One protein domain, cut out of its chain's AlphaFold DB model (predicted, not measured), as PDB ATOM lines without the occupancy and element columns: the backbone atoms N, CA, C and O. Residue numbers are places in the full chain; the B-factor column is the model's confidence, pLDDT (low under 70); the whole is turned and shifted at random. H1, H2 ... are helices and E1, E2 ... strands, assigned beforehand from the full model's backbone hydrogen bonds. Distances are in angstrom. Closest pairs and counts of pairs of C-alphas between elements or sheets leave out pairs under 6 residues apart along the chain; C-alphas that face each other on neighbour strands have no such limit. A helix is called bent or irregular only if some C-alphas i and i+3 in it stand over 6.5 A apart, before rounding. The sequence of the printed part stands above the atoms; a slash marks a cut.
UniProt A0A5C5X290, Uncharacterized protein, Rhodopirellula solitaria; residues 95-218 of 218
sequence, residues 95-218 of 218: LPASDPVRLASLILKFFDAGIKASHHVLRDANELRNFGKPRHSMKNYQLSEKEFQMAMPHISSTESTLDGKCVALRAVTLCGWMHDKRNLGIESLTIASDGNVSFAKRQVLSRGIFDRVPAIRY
ATOM      1  N   LEU A  95      18.566 -50.955  95.469       95.31
ATOM      2  CA  LEU A  95      17.473 -51.341  94.563       95.31
ATOM      3  C   LEU A  95      17.447 -50.571  93.231       95.31
ATOM      4  O   LEU A  95      17.233 -51.229  92.208       95.31
ATOM      5  N   PRO A  96      17.671 -49.240  93.164       95.00
ATOM      6  CA  PRO A  96      17.671 -48.525  91.888       95.00
ATOM      7  C   PRO A  96      18.707 -49.051  90.885       95.00
ATOM      8  O   PRO A  96      18.480 -48.955  89.682       95.00
ATOM      9  N   ALA A  97      19.823 -49.605  91.372       94.38
ATOM     10  CA  ALA A  97      20.909 -50.146  90.556       94.38
ATOM     11  C   ALA A  97      20.793 -51.661  90.297       94.38
ATOM     12  O   ALA A  97      21.602 -52.220  89.556       94.38
ATOM     13  N   SER A  98      19.813 -52.336  90.907       95.69
ATOM     14  CA  SER A  98      19.579 -53.769  90.711       95.69
ATOM     15  C   SER A  98      19.104 -54.096  89.289       95.69
ATOM     16  O   SER A  98      18.571 -53.241  88.582       95.69
ATOM     17  N   ASP A  99      19.269 -55.354  88.858       96.56
ATOM     18  CA  ASP A  99      18.700 -55.794  87.580       96.56
ATOM     19  C   ASP A  99      17.156 -55.757  87.659       96.56
ATOM     20  O   ASP A  99      16.557 -56.493  88.458       96.56
ATOM     21  N   PRO A 100      16.485 -54.944  86.820       96.75
ATOM     22  CA  PRO A 100      15.048 -54.719  86.932       96.75
ATOM     23  C   PRO A 100      14.225 -55.960  86.569       96.75
ATOM     24  O   PRO A 100      13.120 -56.136  87.084       96.75
ATOM     25  N   VAL A 101      14.754 -56.855  85.726       96.12
ATOM     26  CA  VAL A 101      14.090 -58.112  85.357       96.12
ATOM     27  C   VAL A 101      14.080 -59.058  86.552       96.12
ATOM     28  O   VAL A 101      13.032 -59.626  86.871       96.12
ATOM     29  N   ARG A 102      15.215 -59.200  87.248       95.06
ATOM     30  CA  ARG A 102      15.317 -60.019  88.469       95.06
ATOM     31  C   ARG A 102      14.443 -59.458  89.583       95.06
ATOM     32  O   ARG A 102      13.670 -60.207  90.182       95.06
ATOM     33  N   LEU A 103      14.499 -58.144  89.808       95.94
ATOM     34  CA  LEU A 103      13.714 -57.492  90.853       95.94
ATOM     35  C   LEU A 103      12.214 -57.653  90.595       95.94
ATOM     36  O   LEU A 103      11.499 -58.170  91.452       95.94
ATOM     37  N   ALA A 104      11.733 -57.315  89.396       94.88
ATOM     38  CA  ALA A 104      10.326 -57.487  89.047       94.88
ATOM     39  C   ALA A 104       9.880 -58.957  89.114       94.88
ATOM     40  O   ALA A 104       8.782 -59.237  89.597       94.88
ATOM     41  N   SER A 105      10.727 -59.901  88.685       92.44
ATOM     42  CA  SER A 105      10.428 -61.339  88.760       92.44
ATOM     43  C   SER A 105      10.200 -61.788  90.198       92.44
ATOM     44  O   SER A 105       9.226 -62.492  90.476       92.44
ATOM     45  N   LEU A 106      11.058 -61.345  91.118       91.75
ATOM     46  CA  LEU A 106      10.930 -61.647  92.537       91.75
ATOM     47  C   LEU A 106       9.660 -61.014  93.122       91.75
ATOM     48  O   LEU A 106       8.855 -61.712  93.736       91.75
ATOM     49  N   ILE A 107       9.427 -59.721  92.884       92.69
ATOM     50  CA  ILE A 107       8.247 -59.018  93.404       92.69
ATOM     51  C   ILE A 107       6.951 -59.678  92.922       92.69
ATOM     52  O   ILE A 107       6.105 -60.050  93.734       92.69
ATOM     53  N   LEU A 108       6.806 -59.905  91.617       90.69
ATOM     54  CA  LEU A 108       5.606 -60.529  91.054       90.69
ATOM     55  C   LEU A 108       5.399 -61.954  91.576       90.69
ATOM     56  O   LEU A 108       4.263 -62.395  91.735       90.69
ATOM     57  N   LYS A 109       6.477 -62.676  91.897       88.25
ATOM     58  CA  LYS A 109       6.396 -64.020  92.478       88.25
ATOM     59  C   LYS A 109       5.787 -64.032  93.883       88.25
ATOM     60  O   LYS A 109       5.067 -64.984  94.210       88.25
ATOM     61  N   PHE A 110       6.077 -63.022  94.702       88.19
ATOM     62  CA  PHE A 110       5.598 -62.941  96.088       88.19
ATOM     63  C   PHE A 110       4.278 -62.192  96.244       88.19
ATOM     64  O   PHE A 110       3.480 -62.560  97.103       88.19
ATOM     65  N   PHE A 111       4.038 -61.169  95.426       85.50
ATOM     66  CA  PHE A 111       2.913 -60.258  95.616       85.50
ATOM     67  C   PHE A 111       1.740 -60.498  94.665       85.50
ATOM     68  O   PHE A 111       0.619 -60.150  95.035       85.50
ATOM     69  N   ASP A 112       1.947 -61.091  93.482       73.94
ATOM     70  CA  ASP A 112       0.830 -61.355  92.574       73.94
ATOM     71  C   ASP A 112       0.146 -62.696  92.907       73.94
ATOM     72  O   ASP A 112       0.741 -63.782  92.913       73.94
ATOM     73  N   ALA A 113      -1.128 -62.588  93.279       52.91
ATOM     74  CA  ALA A 113      -1.867 -63.491  94.156       52.91
ATOM     75  C   ALA A 113      -2.506 -64.689  93.429       52.91
ATOM     76  O   ALA A 113      -3.692 -64.982  93.579       52.91
ATOM     77  N   GLY A 114      -1.708 -65.436  92.666       57.38
ATOM     78  CA  GLY A 114      -2.115 -66.716  92.085       57.38
ATOM     79  C   GLY A 114      -1.200 -67.859  92.517       57.38
ATOM     80  O   GLY A 114       0.012 -67.799  92.331       57.38
ATOM     81  N   ILE A 115      -1.755 -68.959  93.043       52.22
ATOM     82  CA  ILE A 115      -0.996 -70.218  93.241       52.22
ATOM     83  C   ILE A 115      -0.586 -70.819  91.882       52.22
ATOM     84  O   ILE A 115       0.365 -71.588  91.798       52.22
ATOM     85  N   LYS A 116      -1.305 -70.469  90.804       56.62
ATOM     86  CA  LYS A 116      -1.182 -71.136  89.500       56.62
ATOM     87  C   LYS A 116      -0.809 -70.226  88.326       56.62
ATOM     88  O   LYS A 116      -0.433 -70.742  87.275       56.62
ATOM     89  N   ALA A 117      -0.914 -68.905  88.485       64.81
ATOM     90  CA  ALA A 117      -0.445 -67.948  87.489       64.81
ATOM     91  C   ALA A 117       1.012 -67.595  87.801       64.81
ATOM     92  O   ALA A 117       1.331 -67.248  88.935       64.81
ATOM     93  N   SER A 118       1.894 -67.720  86.812       80.25
ATOM     94  CA  SER A 118       3.293 -67.315  86.950       80.25
ATOM     95  C   SER A 118       3.632 -66.254  85.919       80.25
ATOM     96  O   SER A 118       3.186 -66.323  84.769       80.25
ATOM     97  N   HIS A 119       4.433 -65.285  86.342       87.56
ATOM     98  CA  HIS A 119       5.001 -64.284  85.458       87.56
ATOM     99  C   HIS A 119       6.320 -64.807  84.894       87.56
ATOM    100  O   HIS A 119       7.078 -65.520  85.554       87.56
ATOM    101  N   HIS A 120       6.580 -64.503  83.632       90.56
ATOM    102  CA  HIS A 120       7.921 -64.450  83.081       90.56
ATOM    103  C   HIS A 120       8.165 -63.002  82.691       90.56
ATOM    104  O   HIS A 120       7.456 -62.478  81.831       90.56
ATOM    105  N   VAL A 121       9.100 -62.354  83.376       93.69
ATOM    106  CA  VAL A 121       9.467 -60.974  83.076       93.69
ATOM    107  C   VAL A 121      10.448 -60.994  81.917       93.69
ATOM    108  O   VAL A 121      11.434 -61.719  81.954       93.69
ATOM    109  N   LEU A 122      10.138 -60.218  80.889       94.62
ATOM    110  CA  LEU A 122      10.948 -60.062  79.694       94.62
ATOM    111  C   LEU A 122      11.808 -58.810  79.841       94.62
ATOM    112  O   LEU A 122      11.314 -57.765  80.255       94.62
ATOM    113  N   ARG A 123      13.070 -58.876  79.442       95.44
ATOM    114  CA  ARG A 123      13.959 -57.725  79.320       95.44
ATOM    115  C   ARG A 123      13.485 -56.779  78.233       95.44
ATOM    116  O   ARG A 123      13.483 -55.574  78.456       95.44
ATOM    117  N   ASP A 124      13.097 -57.314  77.078       95.38
ATOM    118  CA  ASP A 124      12.693 -56.543  75.903       95.38
ATOM    119  C   ASP A 124      11.912 -57.395  74.873       95.38
ATOM    120  O   ASP A 124      11.591 -58.571  75.085       95.38
ATOM    121  N   ALA A 125      11.606 -56.789  73.723       94.62
ATOM    122  CA  ALA A 125      10.938 -57.449  72.603       94.62
ATOM    123  C   ALA A 125      11.777 -58.561  71.941       94.62
ATOM    124  O   ALA A 125      11.210 -59.486  71.349       94.62
ATOM    125  N   ASN A 126      13.111 -58.501  72.019       93.38
ATOM    126  CA  ASN A 126      13.976 -59.540  71.461       93.38
ATOM    127  C   ASN A 126      13.877 -60.820  72.286       93.38
ATOM    128  O   ASN A 126      13.839 -61.909  71.712       93.38
ATOM    129  N   GLU A 127      13.781 -60.706  73.610       92.12
ATOM    130  CA  GLU A 127      13.543 -61.857  74.478       92.12
ATOM    131  C   GLU A 127      12.202 -62.527  74.163       92.12
ATOM    132  O   GLU A 127      12.166 -63.743  73.972       92.12
ATOM    133  N   LEU A 128      11.128 -61.752  73.963       92.00
ATOM    134  CA  LEU A 128       9.837 -62.296  73.519       92.00
ATOM    135  C   LEU A 128       9.961 -63.051  72.186       92.00
ATOM    136  O   LEU A 128       9.464 -64.169  72.049       92.00
ATOM    137  N   ARG A 129      10.670 -62.471  71.211       90.88
ATOM    138  CA  ARG A 129      10.913 -63.106  69.904       90.88
ATOM    139  C   ARG A 129      11.712 -64.407  70.025       90.88
ATOM    140  O   ARG A 129      11.577 -65.307  69.194       90.88
ATOM    141  N   ASN A 130      12.566 -64.509  71.038       88.50
ATOM    142  CA  ASN A 130      13.405 -65.676  71.285       88.50
ATOM    143  C   ASN A 130      12.758 -66.711  72.214       88.50
ATOM    144  O   ASN A 130      13.229 -67.845  72.237       88.50
ATOM    145  N   PHE A 131      11.663 -66.372  72.898       84.75
ATOM    146  CA  PHE A 131      11.044 -67.188  73.946       84.75
ATOM    147  C   PHE A 131      10.722 -68.633  73.515       84.75
ATOM    148  O   PHE A 131      10.887 -69.564  74.296       84.75
ATOM    149  N   GLY A 132      10.323 -68.842  72.253       71.12
ATOM    150  CA  GLY A 132      10.023 -70.166  71.686       71.12
ATOM    151  C   GLY A 132      11.170 -70.868  70.952       71.12
ATOM    152  O   GLY A 132      10.967 -71.947  70.391       71.12
ATOM    153  N   LYS A 133      12.370 -70.272  70.901       76.19
ATOM    154  CA  LYS A 133      13.512 -70.831  70.159       76.19
ATOM    155  C   LYS A 133      14.203 -71.957  70.946       76.19
ATOM    156  O   LYS A 133      14.230 -71.909  72.172       76.19
ATOM    157  N   PRO A 134      14.868 -72.919  70.270       58.91
ATOM    158  CA  PRO A 134      15.424 -74.134  70.891       58.91
ATOM    159  C   PRO A 134      16.446 -73.923  72.019       58.91
ATOM    160  O   PRO A 134      16.745 -74.870  72.739       58.91
ATOM    161  N   ARG A 135      17.010 -72.714  72.150       58.28
ATOM    162  CA  ARG A 135      17.952 -72.361  73.225       58.28
ATOM    163  C   ARG A 135      17.266 -72.115  74.570       58.28
ATOM    164  O   ARG A 135      17.929 -72.205  75.595       58.28
ATOM    165  N   HIS A 136      15.964 -71.839  74.573       54.19
ATOM    166  CA  HIS A 136      15.171 -71.731  75.788       54.19
ATOM    167  C   HIS A 136      14.473 -73.074  76.031       54.19
ATOM    168  O   HIS A 136      13.947 -73.700  75.112       54.19
ATOM    169  N   SER A 137      14.480 -73.541  77.279       51.41
ATOM    170  CA  SER A 137      13.970 -74.848  77.730       51.41
ATOM    171  C   SER A 137      12.488 -75.122  77.410       51.41
ATOM    172  O   SER A 137      12.002 -76.234  77.615       51.41
ATOM    173  N   MET A 138      11.767 -74.141  76.863       57.78
ATOM    174  CA  MET A 138      10.349 -74.198  76.530       57.78
ATOM    175  C   MET A 138      10.122 -74.456  75.030       57.78
ATOM    176  O   MET A 138       9.739 -73.576  74.261       57.78
ATOM    177  N   LYS A 139      10.353 -75.702  74.602       64.25
ATOM    178  CA  LYS A 139      10.104 -76.144  73.220       64.25
ATOM    179  C   LYS A 139       8.622 -75.945  72.857       64.25
ATOM    180  O   LYS A 139       7.766 -76.480  73.559       64.25
ATOM    181  N   ASN A 140       8.344 -75.291  71.718       75.75
ATOM    182  CA  ASN A 140       7.043 -75.198  71.012       75.75
ATOM    183  C   ASN A 140       6.153 -73.960  71.243       75.75
ATOM    184  O   ASN A 140       4.972 -74.011  70.888       75.75
ATOM    185  N   TYR A 141       6.673 -72.849  71.770       86.38
ATOM    186  CA  TYR A 141       5.972 -71.570  71.604       86.38
ATOM    187  C   TYR A 141       6.145 -71.048  70.173       86.38
ATOM    188  O   TYR A 141       7.266 -70.977  69.672       86.38
ATOM    189  N   GLN A 142       5.049 -70.662  69.524       90.25
ATOM    190  CA  GLN A 142       5.060 -69.998  68.220       90.25
ATOM    191  C   GLN A 142       4.453 -68.612  68.376       90.25
ATOM    192  O   GLN A 142       3.270 -68.492  68.682       90.25
ATOM    193  N   LEU A 143       5.275 -67.577  68.207       92.12
ATOM    194  CA  LEU A 143       4.843 -66.186  68.303       92.12
ATOM    195  C   LEU A 143       3.851 -65.868  67.185       92.12
ATOM    196  O   LEU A 143       4.103 -66.206  66.028       92.12
ATOM    197  N   SER A 144       2.751 -65.208  67.538       94.62
ATOM    198  CA  SER A 144       1.824 -64.661  66.556       94.62
ATOM    199  C   SER A 144       2.393 -63.355  66.020       94.62
ATOM    200  O   SER A 144       2.421 -62.351  66.731       94.62
ATOM    201  N   GLU A 145       2.872 -63.350  64.774       94.81
ATOM    202  CA  GLU A 145       3.511 -62.158  64.196       94.81
ATOM    203  C   GLU A 145       2.543 -60.969  64.158       94.81
ATOM    204  O   GLU A 145       2.925 -59.842  64.451       94.81
ATOM    205  N   LYS A 146       1.257 -61.228  63.887       96.00
ATOM    206  CA  LYS A 146       0.212 -60.201  63.903       96.00
ATOM    207  C   LYS A 146       0.083 -59.547  65.284       96.00
ATOM    208  O   LYS A 146       0.164 -58.326  65.387       96.00
ATOM    209  N   GLU A 147      -0.111 -60.346  66.333       96.38
ATOM    210  CA  GLU A 147      -0.259 -59.836  67.704       96.38
ATOM    211  C   GLU A 147       1.026 -59.157  68.187       96.38
ATOM    212  O   GLU A 147       0.982 -58.124  68.852       96.38
ATOM    213  N   PHE A 148       2.184 -59.703  67.814       95.38
ATOM    214  CA  PHE A 148       3.478 -59.135  68.155       95.38
ATOM    215  C   PHE A 148       3.691 -57.758  67.529       95.38
ATOM    216  O   PHE A 148       4.078 -56.835  68.240       95.38
ATOM    217  N   GLN A 149       3.380 -57.583  66.244       95.56
ATOM    218  CA  GLN A 149       3.472 -56.278  65.583       95.56
ATOM    219  C   GLN A 149       2.504 -55.255  66.190       95.56
ATOM    220  O   GLN A 149       2.873 -54.096  66.359       95.56
ATOM    221  N   MET A 150       1.298 -55.679  66.585       95.88
ATOM    222  CA  MET A 150       0.348 -54.811  67.292       95.88
ATOM    223  C   MET A 150       0.856 -54.392  68.678       95.88
ATOM    224  O   MET A 150       0.663 -53.248  69.083       95.88
ATOM    225  N   ALA A 151       1.512 -55.297  69.407       95.19
ATOM    226  CA  ALA A 151       2.038 -55.019  70.740       95.19
ATOM    227  C   ALA A 151       3.370 -54.252  70.721       95.19
ATOM    228  O   ALA A 151       3.650 -53.518  71.669       95.19
ATOM    229  N   MET A 152       4.178 -54.396  69.665       94.44
ATOM    230  CA  MET A 152       5.548 -53.877  69.558       94.44
ATOM    231  C   MET A 152       5.723 -52.419  70.008       94.44
ATOM    232  O   MET A 152       6.650 -52.175  70.779       94.44
ATOM    233  N   PRO A 153       4.859 -51.453  69.621       94.44
ATOM    234  CA  PRO A 153       5.026 -50.052  70.025       94.44
ATOM    235  C   PRO A 153       4.985 -49.840  71.544       94.44
ATOM    236  O   PRO A 153       5.423 -48.808  72.043       94.44
ATOM    237  N   HIS A 154       4.449 -50.813  72.282       93.56
ATOM    238  CA  HIS A 154       4.306 -50.781  73.730       93.56
ATOM    239  C   HIS A 154       5.330 -51.668  74.455       93.56
ATOM    240  O   HIS A 154       5.463 -51.568  75.675       93.56
ATOM    241  N   ILE A 155       6.068 -52.528  73.745       91.62
ATOM    242  CA  ILE A 155       7.104 -53.388  74.331       91.62
ATOM    243  C   ILE A 155       8.423 -52.603  74.391       91.62
ATOM    244  O   ILE A 155       9.336 -52.827  73.600       91.62
ATOM    245  N   SER A 156       8.525 -51.663  75.332       90.94
ATOM    246  CA  SER A 156       9.825 -51.126  75.755       90.94
ATOM    247  C   SER A 156      10.493 -52.051  76.774       90.94
ATOM    248  O   SER A 156       9.862 -52.988  77.273       90.94
ATOM    249  N   SER A 157      11.764 -51.797  77.082       94.00
ATOM    250  CA  SER A 157      12.512 -52.595  78.050       94.00
ATOM    251  C   SER A 157      11.865 -52.601  79.439       94.00
ATOM    252  O   SER A 157      11.186 -51.651  79.838       94.00
ATOM    253  N   THR A 158      12.069 -53.695  80.172       96.88
ATOM    254  CA  THR A 158      11.803 -53.724  81.613       96.88
ATOM    255  C   THR A 158      12.852 -52.878  82.319       96.88
ATOM    256  O   THR A 158      14.049 -53.074  82.113       96.88
ATOM    257  N   GLU A 159      12.399 -51.945  83.148       96.88
ATOM    258  CA  GLU A 159      13.246 -50.915  83.744       96.88
ATOM    259  C   GLU A 159      12.818 -50.573  85.171       96.88
ATOM    260  O   GLU A 159      11.656 -50.741  85.563       96.88
ATOM    261  N   SER A 160      13.790 -50.087  85.937       96.56
ATOM    262  CA  SER A 160      13.625 -49.482  87.252       96.56
ATOM    263  C   SER A 160      14.109 -48.039  87.192       96.56
ATOM    264  O   SER A 160      15.157 -47.741  86.623       96.56
ATOM    265  N   THR A 161      13.367 -47.136  87.817       96.06
ATOM    266  CA  THR A 161      13.764 -45.737  87.969       96.06
ATOM    267  C   THR A 161      13.504 -45.283  89.392       96.06
ATOM    268  O   THR A 161      12.491 -45.645  89.992       96.06
ATOM    269  N   LEU A 162      14.394 -44.456  89.932       95.94
ATOM    270  CA  LEU A 162      14.132 -43.761  91.185       95.94
ATOM    271  C   LEU A 162      13.221 -42.559  90.901       95.94
ATOM    272  O   LEU A 162      13.621 -41.631  90.201       95.94
ATOM    273  N   ASP A 163      12.013 -42.584  91.451       93.50
ATOM    274  CA  ASP A 163      11.031 -41.504  91.390       93.50
ATOM    275  C   ASP A 163      10.757 -40.989  92.810       93.50
ATOM    276  O   ASP A 163      10.035 -41.591  93.613       93.50
ATOM    277  N   GLY A 164      11.425 -39.891  93.168       89.56
ATOM    278  CA  GLY A 164      11.372 -39.325  94.512       89.56
ATOM    279  C   GLY A 164      11.872 -40.306  95.579       89.56
ATOM    280  O   GLY A 164      13.063 -40.597  95.660       89.56
ATOM    281  N   LYS A 165      10.960 -40.782  96.436       91.94
ATOM    282  CA  LYS A 165      11.242 -41.753  97.516       91.94
ATOM    283  C   LYS A 165      10.790 -43.176  97.175       91.94
ATOM    284  O   LYS A 165      10.678 -44.012  98.071       91.94
ATOM    285  N   CYS A 166      10.510 -43.429  95.901       96.81
ATOM    286  CA  CYS A 166      10.000 -44.693  95.403       96.81
ATOM    287  C   CYS A 166      10.894 -45.213  94.267       96.81
ATOM    288  O   CYS A 166      11.392 -44.443  93.454       96.81
ATOM    289  N   VAL A 167      11.067 -46.528  94.176       97.44
ATOM    290  CA  VAL A 167      11.614 -47.196  92.998       97.44
ATOM    291  C   VAL A 167      10.408 -47.612  92.180       97.44
ATOM    292  O   VAL A 167       9.638 -48.483  92.593       97.44
ATOM    293  N   ALA A 168      10.212 -46.945  91.051       97.25
ATOM    294  CA  ALA A 168       9.196 -47.293  90.079       97.25
ATOM    295  C   ALA A 168       9.751 -48.377  89.155       97.25
ATOM    296  O   ALA A 168      10.839 -48.245  88.602       97.25
ATOM    297  N   LEU A 169       8.998 -49.459  89.006       96.94
ATOM    298  CA  LEU A 169       9.317 -50.588  88.149       96.94
ATOM    299  C   LEU A 169       8.247 -50.714  87.079       96.94
ATOM    300  O   LEU A 169       7.049 -50.801  87.371       96.94
ATOM    301  N   ARG A 170       8.703 -50.783  85.833       96.62
ATOM    302  CA  ARG A 170       7.885 -51.122  84.678       96.62
ATOM    303  C   ARG A 170       8.385 -52.449  84.131       96.62
ATOM    304  O   ARG A 170       9.482 -52.518  83.588       96.62
ATOM    305  N   ALA A 171       7.572 -53.490  84.245       96.56
ATOM    306  CA  ALA A 171       7.930 -54.837  83.830       96.56
ATOM    307  C   ALA A 171       7.049 -55.310  82.676       96.56
ATOM    308  O   ALA A 171       5.824 -55.349  82.793       96.56
ATOM    309  N   VAL A 172       7.664 -55.721  81.568       96.38
ATOM    310  CA  VAL A 172       6.965 -56.448  80.502       96.38
ATOM    311  C   VAL A 172       6.867 -57.908  80.907       96.38
ATOM    312  O   VAL A 172       7.876 -58.541  81.216       96.38
ATOM    313  N   THR A 173       5.660 -58.468  80.903       94.38
ATOM    314  CA  THR A 173       5.429 -59.816  81.424       94.38
ATOM    315  C   THR A 173       4.631 -60.691  80.475       94.38
ATOM    316  O   THR A 173       3.631 -60.280  79.883       94.38
ATOM    317  N   LEU A 174       5.050 -61.953  80.389       92.44
ATOM    318  CA  LEU A 174       4.199 -63.052  79.961       92.44
ATOM    319  C   LEU A 174       3.577 -63.683  81.200       92.44
ATOM    320  O   LEU A 174       4.275 -64.201  82.071       92.44
ATOM    321  N   CYS A 175       2.256 -63.653  81.272       88.94
ATOM    322  CA  CYS A 175       1.492 -64.246  82.355       88.94
ATOM    323  C   CYS A 175       0.639 -65.391  81.829       88.94
ATOM    324  O   CYS A 175       0.108 -65.347  80.716       88.94
ATOM    325  N   GLY A 176       0.485 -66.411  82.656       82.81
ATOM    326  CA  GLY A 176      -0.437 -67.490  82.383       82.81
ATOM    327  C   GLY A 176      -0.273 -68.649  83.343       82.81
ATOM    328  O   GLY A 176       0.463 -68.577  84.332       82.81
ATOM    329  N   TRP A 177      -1.006 -69.715  83.058       75.31
ATOM    330  CA  TRP A 177      -1.095 -70.868  83.935       75.31
ATOM    331  C   TRP A 177       0.079 -71.819  83.704       75.31
ATOM    332  O   TRP A 177       0.169 -72.428  82.645       75.31
ATOM    333  N   MET A 178       0.985 -71.963  84.674       71.25
ATOM    334  CA  MET A 178       2.210 -72.774  84.541       71.25
ATOM    335  C   MET A 178       3.003 -72.493  83.241       71.25
ATOM    336  O   MET A 178       3.686 -71.474  83.149       71.25
ATOM    337  N   HIS A 179       2.917 -73.386  82.247       66.81
ATOM    338  CA  HIS A 179       3.558 -73.294  80.927       66.81
ATOM    339  C   HIS A 179       2.628 -72.711  79.851       66.81
ATOM    340  O   HIS A 179       2.962 -72.750  78.672       66.81
ATOM    341  N   ASP A 180       1.468 -72.170  80.209       76.56
ATOM    342  CA  ASP A 180       0.537 -71.518  79.289       76.56
ATOM    343  C   ASP A 180       0.658 -69.988  79.352       76.56
ATOM    344  O   ASP A 180      -0.313 -69.268  79.581       76.56
ATOM    345  N   LYS A 181       1.887 -69.471  79.226       81.56
ATOM    346  CA  LYS A 181       2.193 -68.038  79.339       81.56
ATOM    347  C   LYS A 181       1.811 -67.287  78.057       81.56
ATOM    348  O   LYS A 181       2.679 -66.968  77.257       81.56
ATOM    349  N   ARG A 182       0.518 -67.024  77.834       86.06
ATOM    350  CA  ARG A 182       0.006 -66.369  76.604       86.06
ATOM    351  C   ARG A 182      -0.318 -64.887  76.734       86.06
ATOM    352  O   ARG A 182      -0.401 -64.200  75.716       86.06
ATOM    353  N   ASN A 183      -0.526 -64.398  77.954       92.12
ATOM    354  CA  ASN A 183      -0.977 -63.030  78.171       92.12
ATOM    355  C   ASN A 183       0.231 -62.106  78.280       92.12
ATOM    356  O   ASN A 183       0.922 -62.116  79.300       92.12
ATOM    357  N   LEU A 184       0.457 -61.297  77.251       95.06
ATOM    358  CA  LEU A 184       1.456 -60.239  77.272       95.06
ATOM    359  C   LEU A 184       0.861 -59.000  77.946       95.06
ATOM    360  O   LEU A 184      -0.217 -58.528  77.575       95.06
ATOM    361  N   GLY A 185       1.558 -58.451  78.933       95.06
ATOM    362  CA  GLY A 185       1.171 -57.192  79.556       95.06
ATOM    363  C   GLY A 185       2.344 -56.404  80.112       95.06
ATOM    364  O   GLY A 185       3.493 -56.830  80.026       95.06
ATOM    365  N   ILE A 186       2.013 -55.249  80.673       96.19
ATOM    366  CA  ILE A 186       2.923 -54.394  81.424       96.19
ATOM    367  C   ILE A 186       2.400 -54.332  82.854       96.19
ATOM    368  O   ILE A 186       1.252 -53.940  83.091       96.19
ATOM    369  N   GLU A 187       3.257 -54.727  83.787       95.31
ATOM    370  CA  GLU A 187       3.064 -54.521  85.214       95.31
ATOM    371  C   GLU A 187       3.795 -53.240  85.606       95.31
ATOM    372  O   GLU A 187       4.967 -53.051  85.274       95.31
ATOM    373  N   SER A 188       3.105 -52.352  86.312       95.81
ATOM    374  CA  SER A 188       3.719 -51.167  86.904       95.81
ATOM    375  C   SER A 188       3.566 -51.261  88.407       95.81
ATOM    376  O   SER A 188       2.452 -51.409  88.916       95.81
ATOM    377  N   LEU A 189       4.687 -51.215  89.114       95.62
ATOM    378  CA  LEU A 189       4.721 -51.334  90.562       95.62
ATOM    379  C   LEU A 189       5.716 -50.343  91.150       95.62
ATOM    380  O   LEU A 189       6.662 -49.927  90.487       95.62
ATOM    381  N   THR A 190       5.495 -49.959  92.396       97.00
ATOM    382  CA  THR A 190       6.370 -49.038  93.120       97.00
ATOM    383  C   THR A 190       6.781 -49.665  94.435       97.00
ATOM    384  O   THR A 190       5.940 -50.218  95.145       97.00
ATOM    385  N   ILE A 191       8.065 -49.558  94.756       97.12
ATOM    386  CA  ILE A 191       8.640 -49.972  96.034       97.12
ATOM    387  C   ILE A 191       8.974 -48.692  96.797       97.12
ATOM    388  O   ILE A 191       9.656 -47.830  96.252       97.12
ATOM    389  N   ALA A 192       8.472 -48.537  98.015       96.94
ATOM    390  CA  ALA A 192       8.803 -47.426  98.901       96.94
ATOM    391  C   ALA A 192      10.034 -47.751  99.763       96.94
ATOM    392  O   ALA A 192      10.423 -48.910  99.900       96.94
ATOM    393  N   SER A 193      10.625 -46.730 100.389       96.00
ATOM    394  CA  SER A 193      11.831 -46.885 101.217       96.00
ATOM    395  C   SER A 193      11.667 -47.763 102.458       96.00
ATOM    396  O   SER A 193      12.650 -48.222 103.024       96.00
ATOM    397  N   ASP A 194      10.433 -47.982 102.903       95.31
ATOM    398  CA  ASP A 194      10.089 -48.912 103.982       95.31
ATOM    399  C   ASP A 194       9.832 -50.344 103.471       95.31
ATOM    400  O   ASP A 194       9.392 -51.207 104.229       95.31
ATOM    401  N   GLY A 195      10.084 -50.599 102.183       94.38
ATOM    402  CA  GLY A 195       9.873 -51.881 101.525       94.38
ATOM    403  C   GLY A 195       8.431 -52.143 101.096       94.38
ATOM    404  O   GLY A 195       8.159 -53.199 100.520       94.38
ATOM    405  N   ASN A 196       7.491 -51.220 101.336       94.62
ATOM    406  CA  ASN A 196       6.118 -51.392 100.879       94.62
ATOM    407  C   ASN A 196       6.038 -51.414  99.354       94.62
ATOM    408  O   ASN A 196       6.669 -50.615  98.668       94.62
ATOM    409  N   VAL A 197       5.219 -52.327  98.828       94.31
ATOM    410  CA  VAL A 197       5.040 -52.520  97.388       94.31
ATOM    411  C   VAL A 197       3.586 -52.265  97.030       94.31
ATOM    412  O   VAL A 197       2.685 -52.869  97.620       94.31
ATOM    413  N   SER A 198       3.361 -51.411  96.037       93.62
ATOM    414  CA  SER A 198       2.043 -51.159  95.452       93.62
ATOM    415  C   SER A 198       2.035 -51.439  93.957       93.62
ATOM    416  O   SER A 198       3.036 -51.255  93.270       93.62
ATOM    417  N   PHE A 199       0.876 -51.873  93.463       93.06
ATOM    418  CA  PHE A 199       0.655 -52.249  92.071       93.06
ATOM    419  C   PHE A 199      -0.339 -51.291  91.434       93.06
ATOM    420  O   PHE A 199      -1.392 -51.002  92.008       93.06
ATOM    421  N   ALA A 200      -0.031 -50.837  90.226       93.75
ATOM    422  CA  ALA A 200      -1.030 -50.262  89.346       93.75
ATOM    423  C   ALA A 200      -1.862 -51.376  88.696       93.75
ATOM    424  O   ALA A 200      -1.510 -52.558  88.714       93.75
ATOM    425  N   LYS A 201      -2.975 -50.994  88.067       91.50
ATOM    426  CA  LYS A 201      -3.733 -51.925  87.233       91.50
ATOM    427  C   LYS A 201      -2.872 -52.351  86.044       91.50
ATOM    428  O   LYS A 201      -2.450 -51.504  85.261       91.50
ATOM    429  N   ARG A 202      -2.695 -53.661  85.876       92.38
ATOM    430  CA  ARG A 202      -2.018 -54.250  84.720       92.38
ATOM    431  C   ARG A 202      -2.565 -53.715  83.396       92.38
ATOM    432  O   ARG A 202      -3.776 -53.761  83.149       92.38
ATOM    433  N   GLN A 203      -1.663 -53.333  82.497       95.38
ATOM    434  CA  GLN A 203      -1.986 -53.061  81.100       95.38
ATOM    435  C   GLN A 203      -1.834 -54.348  80.281       95.38
ATOM    436  O   GLN A 203      -0.745 -54.901  80.162       95.38
ATOM    437  N   VAL A 204      -2.928 -54.849  79.707       95.25
ATOM    438  CA  VAL A 204      -2.899 -56.036  78.839       95.25
ATOM    439  C   VAL A 204      -2.624 -55.597  77.404       95.25
ATOM    440  O   VAL A 204      -3.405 -54.828  76.852       95.25
ATOM    441  N   LEU A 205      -1.536 -56.092  76.812       95.56
ATOM    442  CA  LEU A 205      -1.159 -55.813  75.421       95.56
ATOM    443  C   LEU A 205      -1.729 -56.859  74.462       95.56
ATOM    444  O   LEU A 205      -2.225 -56.516  73.397       95.56
ATOM    445  N   SER A 206      -1.696 -58.133  74.855       95.50
ATOM    446  CA  SER A 206      -2.344 -59.222  74.122       95.50
ATOM    447  C   SER A 206      -2.760 -60.329  75.088       95.50
ATOM    448  O   SER A 206      -2.059 -60.627  76.056       95.50
ATOM    449  N   ARG A 207      -3.911 -60.956  74.830       93.00
ATOM    450  CA  ARG A 207      -4.384 -62.149  75.562       93.00
ATOM    451  C   ARG A 207      -3.937 -63.462  74.903       93.00
ATOM    452  O   ARG A 207      -4.312 -64.542  75.349       93.00
ATOM    453  N   GLY A 208      -3.179 -63.374  73.815       92.44
ATOM    454  CA  GLY A 208      -2.823 -64.510  72.977       92.44
ATOM    455  C   GLY A 208      -1.630 -64.192  72.094       92.44
ATOM    456  O   GLY A 208      -1.736 -64.275  70.881       92.44
ATOM    457  N   ILE A 209      -0.493 -63.836  72.697       94.81
ATOM    458  CA  ILE A 209       0.703 -63.427  71.942       94.81
ATOM    459  C   ILE A 209       1.341 -64.578  71.140       94.81
ATOM    460  O   ILE A 209       2.176 -64.357  70.265       94.81
ATOM    461  N   PHE A 210       0.942 -65.820  71.427       93.06
ATOM    462  CA  PHE A 210       1.417 -67.023  70.758       93.06
ATOM    463  C   PHE A 210       0.270 -67.723  70.019       93.06
ATOM    464  O   PHE A 210      -0.752 -68.036  70.629       93.06
ATOM    465  N   ASP A 211       0.486 -68.055  68.742       91.12
ATOM    466  CA  ASP A 211      -0.407 -68.913  67.949       91.12
ATOM    467  C   ASP A 211      -0.390 -70.361  68.467       91.12
ATOM    468  O   ASP A 211      -1.366 -71.104  68.349       91.12
ATOM    469  N   ARG A 212       0.736 -70.773  69.064       87.94
ATOM    470  CA  ARG A 212       0.928 -72.107  69.638       87.94
ATOM    471  C   ARG A 212       1.707 -72.033  70.942       87.94
ATOM    472  O   ARG A 212       2.687 -71.301  71.039       87.94
ATOM    473  N   VAL A 213       1.315 -72.857  71.909       85.94
ATOM    474  CA  VAL A 213       2.057 -73.097  73.155       85.94
ATOM    475  C   VAL A 213       2.377 -74.589  73.308       85.94
ATOM    476  O   VAL A 213       1.739 -75.420  72.648       85.94
ATOM    477  N   PRO A 214       3.330 -74.966  74.178       78.31
ATOM    478  CA  PRO A 214       3.607 -76.365  74.475       78.31
ATOM    479  C   PRO A 214       2.366 -77.069  75.038       78.31
ATOM    480  O   PRO A 214       1.698 -76.553  75.931       78.31
ATOM    481  N   ALA A 215       2.069 -78.265  74.526       70.56
ATOM    482  CA  ALA A 215       1.038 -79.120  75.104       70.56
ATOM    483  C   ALA A 215       1.524 -79.703  76.439       70.56
ATOM    484  O   ALA A 215       2.682 -80.115  76.550       70.56
ATOM    485  N   ILE A 216       0.628 -79.790  77.423       64.56
ATOM    486  CA  ILE A 216       0.908 -80.474  78.689       64.56
ATOM    487  C   ILE A 216       1.031 -81.964  78.392       64.56
ATOM    488  O   ILE A 216       0.067 -82.578  77.938       64.56
ATOM    489  N   ARG A 217       2.201 -82.556  78.631       53.25
ATOM    490  CA  ARG A 217       2.317 -84.012  78.743       53.25
ATOM    491  C   ARG A 217       2.337 -84.338  80.232       53.25
ATOM    492  O   ARG A 217       3.305 -83.988  80.901       53.25
ATOM    493  N   TYR A 218       1.226 -84.890  80.720       54.19
ATOM    494  CA  TYR A 218       1.135 -85.526  82.034       54.19
ATOM    495  C   TYR A 218       1.726 -86.931  81.963       54.19
ATOM    496  O   TYR A 218       1.548 -87.570  80.898       54.19
TER     497      TYR A 218
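AT A GLANCE: This is residues 95 to 218 of the 218 residues of an uncharacterized protein of Rhodopirellula solitaria (UniProt A0A5C5X290). A strongly twisted antiparallel sheet, built on the long bent hairpin of E3 and E4, curls round one helix, H1. Helix H3 packs on the sheet at E6 and E4, while short H2 follows E1 and only grazes the sheet. The printed part has 124 residues, with three named helices and seven named strands in the order H1 E1 H2 H3 E2 E3 E4 E5 E6 E7, a mixed class of helices and strands. The sheet is branched, its neighbour pairs being E1 and E3, E2 and E3, E3 and E4, E4 and E5, E4 and E6, while E7 pairs with no named strand. The whole is compact, with a radius of gyration of the C-alphas of 14.7 A and spans of 44 by 33 by 26 A.

IN THESE COORDINATES: The longest strand, E4, covers residues 180 to 192 and measures 32.1 A, and E3, residues 166 to 177, measures 30.7 A. The other strands are E1, residues 117 to 122, E2, residues 159 to 163, E5, residues 197 to 199, E6, residues 203 to 206, and E7, residues 210 to 212. H1, residues 100 to 111, measures 15.9 A and begins at C-alpha 100 at (15.048, -54.719, 86.932). H2 is residues 125 to 130, and H3, residues 145 to 154, measures 14.9 A. E7 ends at C-alpha 212 at (0.928, -72.107, 69.638).

HOW THE PARTS SIT: E3 and E4 form an antiparallel hairpin, with N 171 and O 187 2.8 A apart. E3 bends by 62 degrees at residue 172, and E4 by 76 degrees at residue 183. E1 and E2 lie on one side of E3, with N 120 and O 174 2.8 A apart and N 161 and O 168 2.9 A apart. E5 and E6 lie on one side of E4, with N 190 and O 198 2.9 A apart and N 184 and O 206 2.9 A apart. E2 E3 E4 E5 form a meander, each strand the antiparallel neighbour of the one before. The sheet curls round H1; the closest C-alphas of H1 and E1 are those of Ser 105 and Val 121, 5.8 A apart. H3 lies over E4 at a height over the sheet of 8.0 A. H3 is irregular, C-alphas 150 and 153 being 7.2 A apart. H2 and H3 are close but not clearly touching, the closest C-alphas being those of Ala 125 and Met 152, 7.1 A apart. Residues 142 to 143 pair antiparallel with E7. In H1 and H2 every O i to N i+4 pair is within hydrogen-bond range, in H3 4 of 6.

THE WHOLE: The two C-alphas farthest apart are those of Gly 164 and Tyr 218, 48.9 A. The printed part has no cut, and the link from H2 to H3 is long, with 14 residues. The mean pLDDT of the printed part is 87.6, and residues 113 to 117, 134 to 139, 179 and 216 to 218 are under 70.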